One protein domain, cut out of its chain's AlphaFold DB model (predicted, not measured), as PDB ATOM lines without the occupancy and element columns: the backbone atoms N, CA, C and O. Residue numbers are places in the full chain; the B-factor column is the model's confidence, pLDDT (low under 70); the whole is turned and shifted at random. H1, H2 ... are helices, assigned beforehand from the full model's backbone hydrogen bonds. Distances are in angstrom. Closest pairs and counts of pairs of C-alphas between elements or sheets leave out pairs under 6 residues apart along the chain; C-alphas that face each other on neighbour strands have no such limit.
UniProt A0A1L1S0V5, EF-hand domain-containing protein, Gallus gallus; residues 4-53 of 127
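AT A GLANCE: This is residues 4 to 53 of the 127 residues of the protein "EF-hand domain-containing protein" of Gallus gallus (UniProt A0A1L1S0V5). Three helices follow one another as an open, L-shaped chain with no shared core: H1 and H2 together make the long arm, and H3 makes the short arm, meeting H2 near its far end and then pointing away from it. The last part of H3 and the residues after it, 45 to 53, stick out free, and H1 and H3 stay apart. The printed part has 50 residues with three named helices, H1, H2 and H3 in that order, and no named strand; its class is all helix. It is loose, with a radius of gyration of the C-alphas of 13.2 A, and only just flat, spanning 37 by 27 by 15 A.

IN THESE COORDINATES: H1 covers residues 4 to 14 and is 15.3 A long from first to last C-alpha, beginning at C-alpha 4 (27.511, 60.226, -50.598). H2 covers residues 17 to 31, 21.1 A, beginning at C-alpha 17 (38.352, 48.956, -42.996). H3 covers residues 36 to 50, 20.8 A, ending at C-alpha 50 (43.140, 36.398, -31.583).

HOW THE PARTS SIT: H1 and H2 are close but not clearly touching; their closest C-alphas, those of Leu 12 and Pro 18, are 6.6 A apart. They run the same way at a steep tilt of 66 degrees. H2 touches H3 with residues 24 to 28 alone, and the closest C-alphas, those of Leu 28 and Pro 36, are 6.9 A apart. These two run opposite ways at a steep tilt of 60 degrees. H1 and H3 are apart. In H1, H2 and H3 every O i to N i+4 pair is within hydrogen-bond range.

THE WHOLE: The two C-alphas farthest apart are those of Gly 4 and Glu 34, at 37.6 A. Residues 10 to 16, of which 10 to 14 belong to H1, stand free, as do residues 45 to 53, of which 45 to 50 belong to H3. The links H1 to H2 and H2 to H3 are tight, and the printed part has no cut. The mean pLDDT of the printed part is 91.4, and no printed residue is under 70.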
ATOM      1  N   GLY A   4      27.377  61.687 -50.635       87.62
ATOM      2  CA  GLY A   4      27.511  60.226 -50.598       87.62
ATOM      3  C   GLY A   4      28.953  59.708 -50.489       87.62
ATOM      4  O   GLY A   4      29.184  58.680 -49.851       87.62
ATOM      5  N   GLU A   5      29.941  60.415 -51.047       90.25
ATOM      6  CA  GLU A   5      31.360  60.046 -50.907       90.25
ATOM      7  C   GLU A   5      31.828  60.233 -49.465       90.25
ATOM      8  O   GLU A   5      32.522  59.377 -48.917       90.25
ATOM      9  N   GLN A   6      31.408  61.335 -48.840       90.50
ATOM     10  CA  GLN A   6      31.751  61.640 -47.456       90.50
ATOM     11  C   GLN A   6      31.153  60.603 -46.500       90.50
ATOM     12  O   GLN A   6      31.876  60.038 -45.684       90.50
ATOM     13  N   GLN A   7      29.867  60.276 -46.664       91.88
ATOM     14  CA  GLN A   7      29.196  59.268 -45.843       91.88
ATOM     15  C   GLN A   7      29.833  57.875 -45.989       91.88
ATOM     16  O   GLN A   7      30.007  57.158 -45.005       91.88
ATOM     17  N   SER A   8      30.224  57.501 -47.211       91.94
ATOM     18  CA  SER A   8      30.923  56.236 -47.463       91.94
ATOM     19  C   SER A   8      32.286  56.213 -46.778       91.94
ATOM     20  O   SER A   8      32.644  55.226 -46.136       91.94
ATOM     21  N   ARG A   9      33.043  57.311 -46.872       91.00
ATOM     22  CA  ARG A   9      34.356  57.423 -46.235       91.00
ATOM     23  C   ARG A   9      34.247  57.329 -44.717       91.00
ATOM     24  O   ARG A   9      34.969  56.544 -44.117       91.00
ATOM     25  N   GLU A  10      33.305  58.044 -44.114       93.81
ATOM     26  CA  GLU A  10      33.050  57.980 -42.671       93.81
ATOM     27  C   GLU A  10      32.685  56.568 -42.206       93.81
ATOM     28  O   GLU A  10      33.171  56.126 -41.168       93.81
ATOM     29  N   TYR A  11      31.885  55.832 -42.982       93.06
ATOM     30  CA  TYR A  11      31.583  54.433 -42.682       93.06
ATOM     31  C   TYR A  11      32.848  53.563 -42.691       93.06
ATOM     32  O   TYR A  11      33.089  52.814 -41.743       93.06
ATOM     33  N   LEU A  12      33.677  53.672 -43.736       91.88
ATOM     34  CA  LEU A  12      34.913  52.893 -43.845       91.88
ATOM     35  C   LEU A  12      35.872  53.181 -42.683       91.88
ATOM     36  O   LEU A  12      36.399  52.238 -42.092       91.88
ATOM     37  N   GLU A  13      36.064  54.459 -42.345       89.62
ATOM     38  CA  GLU A  13      36.926  54.894 -41.239       89.62
ATOM     39  C   GLU A  13      36.385  54.415 -39.889       89.62
ATOM     40  O   GLU A  13      37.115  53.805 -39.111       89.62
ATOM     41  N   ARG A  14      35.082  54.595 -39.634       89.56
ATOM     42  CA  ARG A  14      34.426  54.148 -38.394       89.56
ATOM     43  C   ARG A  14      34.571  52.646 -38.163       89.56
ATOM     44  O   ARG A  14      34.618  52.206 -37.020       89.56
ATOM     45  N   HIS A  15      34.600  51.863 -39.237       87.88
ATOM     46  CA  HIS A  15      34.775  50.414 -39.181       87.88
ATOM     47  C   HIS A  15      36.223  49.971 -39.433       87.88
ATOM     48  O   HIS A  15      36.467  48.773 -39.588       87.88
ATOM     49  N   GLY A  16      37.183  50.907 -39.455       85.00
ATOM     50  CA  GLY A  16      38.621  50.649 -39.569       85.00
ATOM     51  C   GLY A  16      39.010  49.777 -40.764       85.00
ATOM     52  O   GLY A  16      40.059  49.125 -40.765       85.00
ATOM     53  N   LEU A  17      38.163  49.759 -41.794       89.69
ATOM     54  CA  LEU A  17      38.352  48.956 -42.996       89.69
ATOM     55  C   LEU A  17      39.618  49.356 -43.769       89.69
ATOM     56  O   LEU A  17      40.319  48.447 -44.218       89.69
ATOM     57  N   PRO A  18      39.984  50.652 -43.889       88.38
ATOM     58  CA  PRO A  18      41.239  51.042 -44.524       88.38
ATOM     59  C   PRO A  18      42.462  50.414 -43.845       88.38
ATOM     60  O   PRO A  18      43.324  49.850 -44.518       88.38
ATOM     61  N   ALA A  19      42.510  50.446 -42.511       83.06
ATOM     62  CA  ALA A  19      43.618  49.896 -41.739       83.06
ATOM     63  C   ALA A  19      43.692  48.364 -41.863       83.06
ATOM     64  O   ALA A  19      44.774  47.804 -42.057       83.06
ATOM     65  N   LEU A  20      42.542  47.679 -41.821       86.75
ATOM     66  CA  LEU A  20      42.463  46.239 -42.068       86.75
ATOM     67  C   LEU A  20      43.000  45.880 -43.462       86.75
ATOM     68  O   LEU A  20      43.882  45.032 -43.580       86.75
ATOM     69  N   LEU A  21      42.506  46.542 -44.511       90.81
ATOM     70  CA  LEU A  21      42.917  46.276 -45.893       90.81
ATOM     71  C   LEU A  21      44.410  46.554 -46.111       90.81
ATOM     72  O   LEU A  21      45.077  45.766 -46.779       90.81
ATOM     73  N   HIS A  22      44.948  47.616 -45.505       88.06
ATOM     74  CA  HIS A  22      46.378  47.920 -45.553       88.06
ATOM     75  C   HIS A  22      47.228  46.767 -44.995       88.06
ATOM     76  O   HIS A  22      48.202  46.356 -45.624       88.06
ATOM     77  N   ARG A  23      46.831  46.175 -43.859       86.38
ATOM     78  CA  ARG A  23      47.555  45.042 -43.252       86.38
ATOM     79  C   ARG A  23      47.443  43.766 -44.065       86.38
ATOM     80  O   ARG A  23      48.441  43.080 -44.260       86.38
ATOM     81  N   LEU A  24      46.250  43.465 -44.573       91.88
ATOM     82  CA  LEU A  24      46.054  42.325 -45.467       91.88
ATOM     83  C   LEU A  24      46.936  42.448 -46.719       91.88
ATOM     84  O   LEU A  24      47.561  41.471 -47.129       91.88
ATOM     85  N   ALA A  25      47.042  43.653 -47.288       92.69
ATOM     86  CA  ALA A  25      47.936  43.927 -48.408       92.69
ATOM     87  C   ALA A  25      49.417  43.764 -48.022       92.69
ATOM     88  O   ALA A  25      50.166  43.131 -48.764       92.69
ATOM     89  N   ALA A  26      49.834  44.264 -46.855       89.88
ATOM     90  CA  ALA A  26      51.201  44.097 -46.360       89.88
ATOM     91  C   ALA A  26      51.577  42.613 -46.193       89.88
ATOM     92  O   ALA A  26      52.621  42.184 -46.682       89.88
ATOM     93  N   LEU A  27      50.694  41.809 -45.589       91.88
ATOM     94  CA  LEU A  27      50.901  40.368 -45.420       91.88
ATOM     95  C   LEU A  27      51.004  39.641 -46.768       91.88
ATOM     96  O   LEU A  27      51.855  38.769 -46.930       91.88
ATOM     97  N   LEU A  28      50.193  40.019 -47.759       95.12
ATOM     98  CA  LEU A  28      50.300  39.467 -49.112       95.12
ATOM     99  C   LEU A  28      51.627  39.818 -49.791       95.12
ATOM    100  O   LEU A  28      52.234  38.953 -50.420       95.12
ATOM    101  N   LEU A  29      52.075  41.070 -49.676       94.12
ATOM    102  CA  LEU A  29      53.334  41.528 -50.270       94.12
ATOM    103  C   LEU A  29      54.554  40.861 -49.630       94.12
ATOM    104  O   LEU A  29      55.525  40.570 -50.335       94.12
ATOM    105  N   TYR A  30      54.488  40.617 -48.320       91.44
ATOM    106  CA  TYR A  30      55.540  39.959 -47.557       91.44
ATOM    107  C   TYR A  30      55.594  38.453 -47.838       91.44
ATOM    108  O   TYR A  30      56.605  37.956 -48.328       91.44
ATOM    109  N   HIS A  31      54.497  37.730 -47.594       92.69
ATOM    110  CA  HIS A  31      54.483  36.268 -47.692       92.69
ATOM    111  C   HIS A  31      54.392  35.743 -49.127       92.69
ATOM    112  O   HIS A  31      54.749  34.594 -49.366       92.69
ATOM    113  N   ARG A  32      53.885  36.551 -50.071       96.06
ATOM    114  CA  ARG A  32      53.693  36.191 -51.492       96.06
ATOM    115  C   ARG A  32      53.136  34.770 -51.693       96.06
ATOM    116  O   ARG A  32      53.735  33.970 -52.412       96.06
ATOM    117  N   PRO A  33      52.006  34.429 -51.051       97.19
ATOM    118  CA  PRO A  33      51.479  33.070 -51.078       97.19
ATOM    119  C   PRO A  33      51.018  32.676 -52.486       97.19
ATOM    120  O   PRO A  33      50.398  33.475 -53.189       97.19
ATOM    121  N   GLU A  34      51.198  31.408 -52.860       98.06
ATOM    122  CA  GLU A  34      50.706  30.862 -54.139       98.06
ATOM    123  C   GLU A  34      49.179  30.955 -54.284       98.06
ATOM    124  O   GLU A  34      48.643  31.030 -55.389       98.06
ATOM    125  N   ARG A  35      48.456  30.957 -53.153       98.06
ATOM    126  CA  ARG A  35      46.989  31.039 -53.091       98.06
ATOM    127  C   ARG A  35      46.534  32.243 -52.253       98.06
ATOM    128  O   ARG A  35      46.072  32.054 -51.124       98.06
ATOM    129  N   PRO A  36      46.585  33.478 -52.793       97.56
ATOM    130  CA  PRO A  36      46.312  34.710 -52.045       97.56
ATOM    131  C   PRO A  36      44.963  34.729 -51.327       97.56
ATOM    132  O   PRO A  36      44.882  35.095 -50.160       97.56
ATOM    133  N   ARG A  37      43.893  34.282 -51.995       97.81
ATOM    134  CA  ARG A  37      42.548  34.268 -51.401       97.81
ATOM    135  C   ARG A  37      42.450  33.316 -50.208       97.81
ATOM    136  O   ARG A  37      41.833  33.668 -49.211       97.81
ATOM    137  N   GLN A  38      43.035  32.122 -50.314       98.06
ATOM    138  CA  GLN A  38      43.023  31.141 -49.224       98.06
ATOM    139  C   GLN A  38      43.832  31.654 -48.029       98.06
ATOM    140  O   GLN A  38      43.359  31.580 -46.900       98.06
ATOM    141  N   PHE A  39      44.997  32.243 -48.296       97.31
ATOM    142  CA  PHE A  39      45.825  32.879 -47.276       97.31
ATOM    143  C   PHE A  39      45.077  34.000 -46.538       97.31
ATOM    144  O   PHE A  39      45.044  34.012 -45.313       97.31
ATOM    145  N   LEU A  40      44.403  34.905 -47.259       96.25
ATOM    146  CA  LEU A  40      43.623  35.982 -46.638       96.25
ATOM    147  C   LEU A  40      42.492  35.465 -45.739       96.25
ATOM    148  O   LEU A  40      42.232  36.058 -44.694       96.25
ATOM    149  N   ILE A  41      41.825  34.372 -46.127       97.06
ATOM    150  CA  ILE A  41      40.796  33.733 -45.293       97.06
ATOM    151  C   ILE A  41      41.415  33.256 -43.975       97.06
ATOM    152  O   ILE A  41      40.909  33.606 -42.914       97.06
ATOM    153  N   GLN A  42      42.546  32.548 -44.036       95.62
ATOM    154  CA  GLN A  42      43.249  32.054 -42.847       95.62
ATOM    155  C   GLN A  42      43.729  33.192 -41.938       95.62
ATOM    156  O   GLN A  42      43.585  33.112 -40.722       95.62
ATOM    157  N   VAL A  43      44.248  34.280 -42.517       93.44
ATOM    158  CA  VAL A  43      44.630  35.480 -41.756       93.44
ATOM    159  C   VAL A  43      43.422  36.061 -41.025       93.44
ATOM    160  O   VAL A  43      43.505  36.335 -39.832       93.44
ATOM    161  N   LEU A  44      42.281  36.228 -41.697       93.38
ATOM    162  CA  LEU A  44      41.069  36.769 -41.073       93.38
ATOM    163  C   LEU A  44      40.500  35.844 -39.987       93.38
ATOM    164  O   LEU A  44      40.016  36.329 -38.962       93.38
ATOM    165  N   GLU A  45      40.580  34.526 -40.175       94.44
ATOM    166  CA  GLU A  45      40.234  33.537 -39.150       94.44
ATOM    167  C   GLU A  45      41.152  33.655 -37.925       94.44
ATOM    168  O   GLU A  45      40.655  33.699 -36.798       94.44
ATOM    169  N   ALA A  46      42.463  33.808 -38.136       90.81
ATOM    170  CA  ALA A  46      43.433  34.027 -37.067       90.81
ATOM    171  C   ALA A  46      43.183  35.345 -36.319       90.81
ATOM    172  O   ALA A  46      43.160  35.346 -35.092       90.81
ATOM    173  N   VAL A  47      42.894  36.450 -37.022       87.94
ATOM    174  CA  VAL A  47      42.498  37.726 -36.390       87.94
ATOM    175  C   VAL A  47      41.254  37.536 -35.523       87.94
ATOM    176  O   VAL A  47      41.188  38.033 -34.398       87.94
ATOM    177  N   ARG A  48      40.248  36.810 -36.025       89.31
ATOM    178  CA  ARG A  48      39.013  36.544 -35.280       89.31
ATOM    179  C   ARG A  48      39.272  35.715 -34.019       89.31
ATOM    180  O   ARG A  48      38.670  36.021 -32.993       89.31
ATOM    181  N   ALA A  49      40.132  34.700 -34.090       89.50
ATOM    182  CA  ALA A  49      40.537  33.898 -32.935       89.50
ATOM    183  C   ALA A  49      41.364  34.727 -31.934       89.50
ATOM    184  O   ALA A  49      41.086  34.717 -30.736       89.50
ATOM    185  N   ALA A  50      42.307  35.537 -32.418       85.62
ATOM    186  CA  ALA A  50      43.140  36.398 -31.583       85.62
ATOM    187  C   ALA A  50      42.323  37.435 -30.802       85.62
ATOM    188  O   ALA A  50      42.558  37.646 -29.616       85.62
ATOM    189  N   ARG A  51      41.276  38.004 -31.412       82.56
ATOM    190  CA  ARG A  51      40.319  38.893 -30.722       82.56
ATOM    191  C   ARG A  51      39.554  38.217 -29.578       82.56
ATOM    192  O   ARG A  51      39.012  38.913 -28.728       82.56
ATOM    193  N   ARG A  52      39.487  36.884 -29.559       87.19
ATOM    194  CA  ARG A  52      38.889  36.090 -28.473       87.19
ATOM    195  C   ARG A  52      39.924  35.601 -27.457       87.19
ATOM    196  O   ARG A  52      39.556  34.905 -26.520       87.19
ATOM    197  N   GLY A  53      41.202  35.938 -27.647       82.44
ATOM    198  CA  GLY A  53      42.308  35.404 -26.852       82.44
ATOM    199  C   GLY A  53      42.637  33.939 -27.160       82.44
ATOM    200  O   GLY A  53      43.327  33.297 -26.378       82.44
TER     201      GLY A  53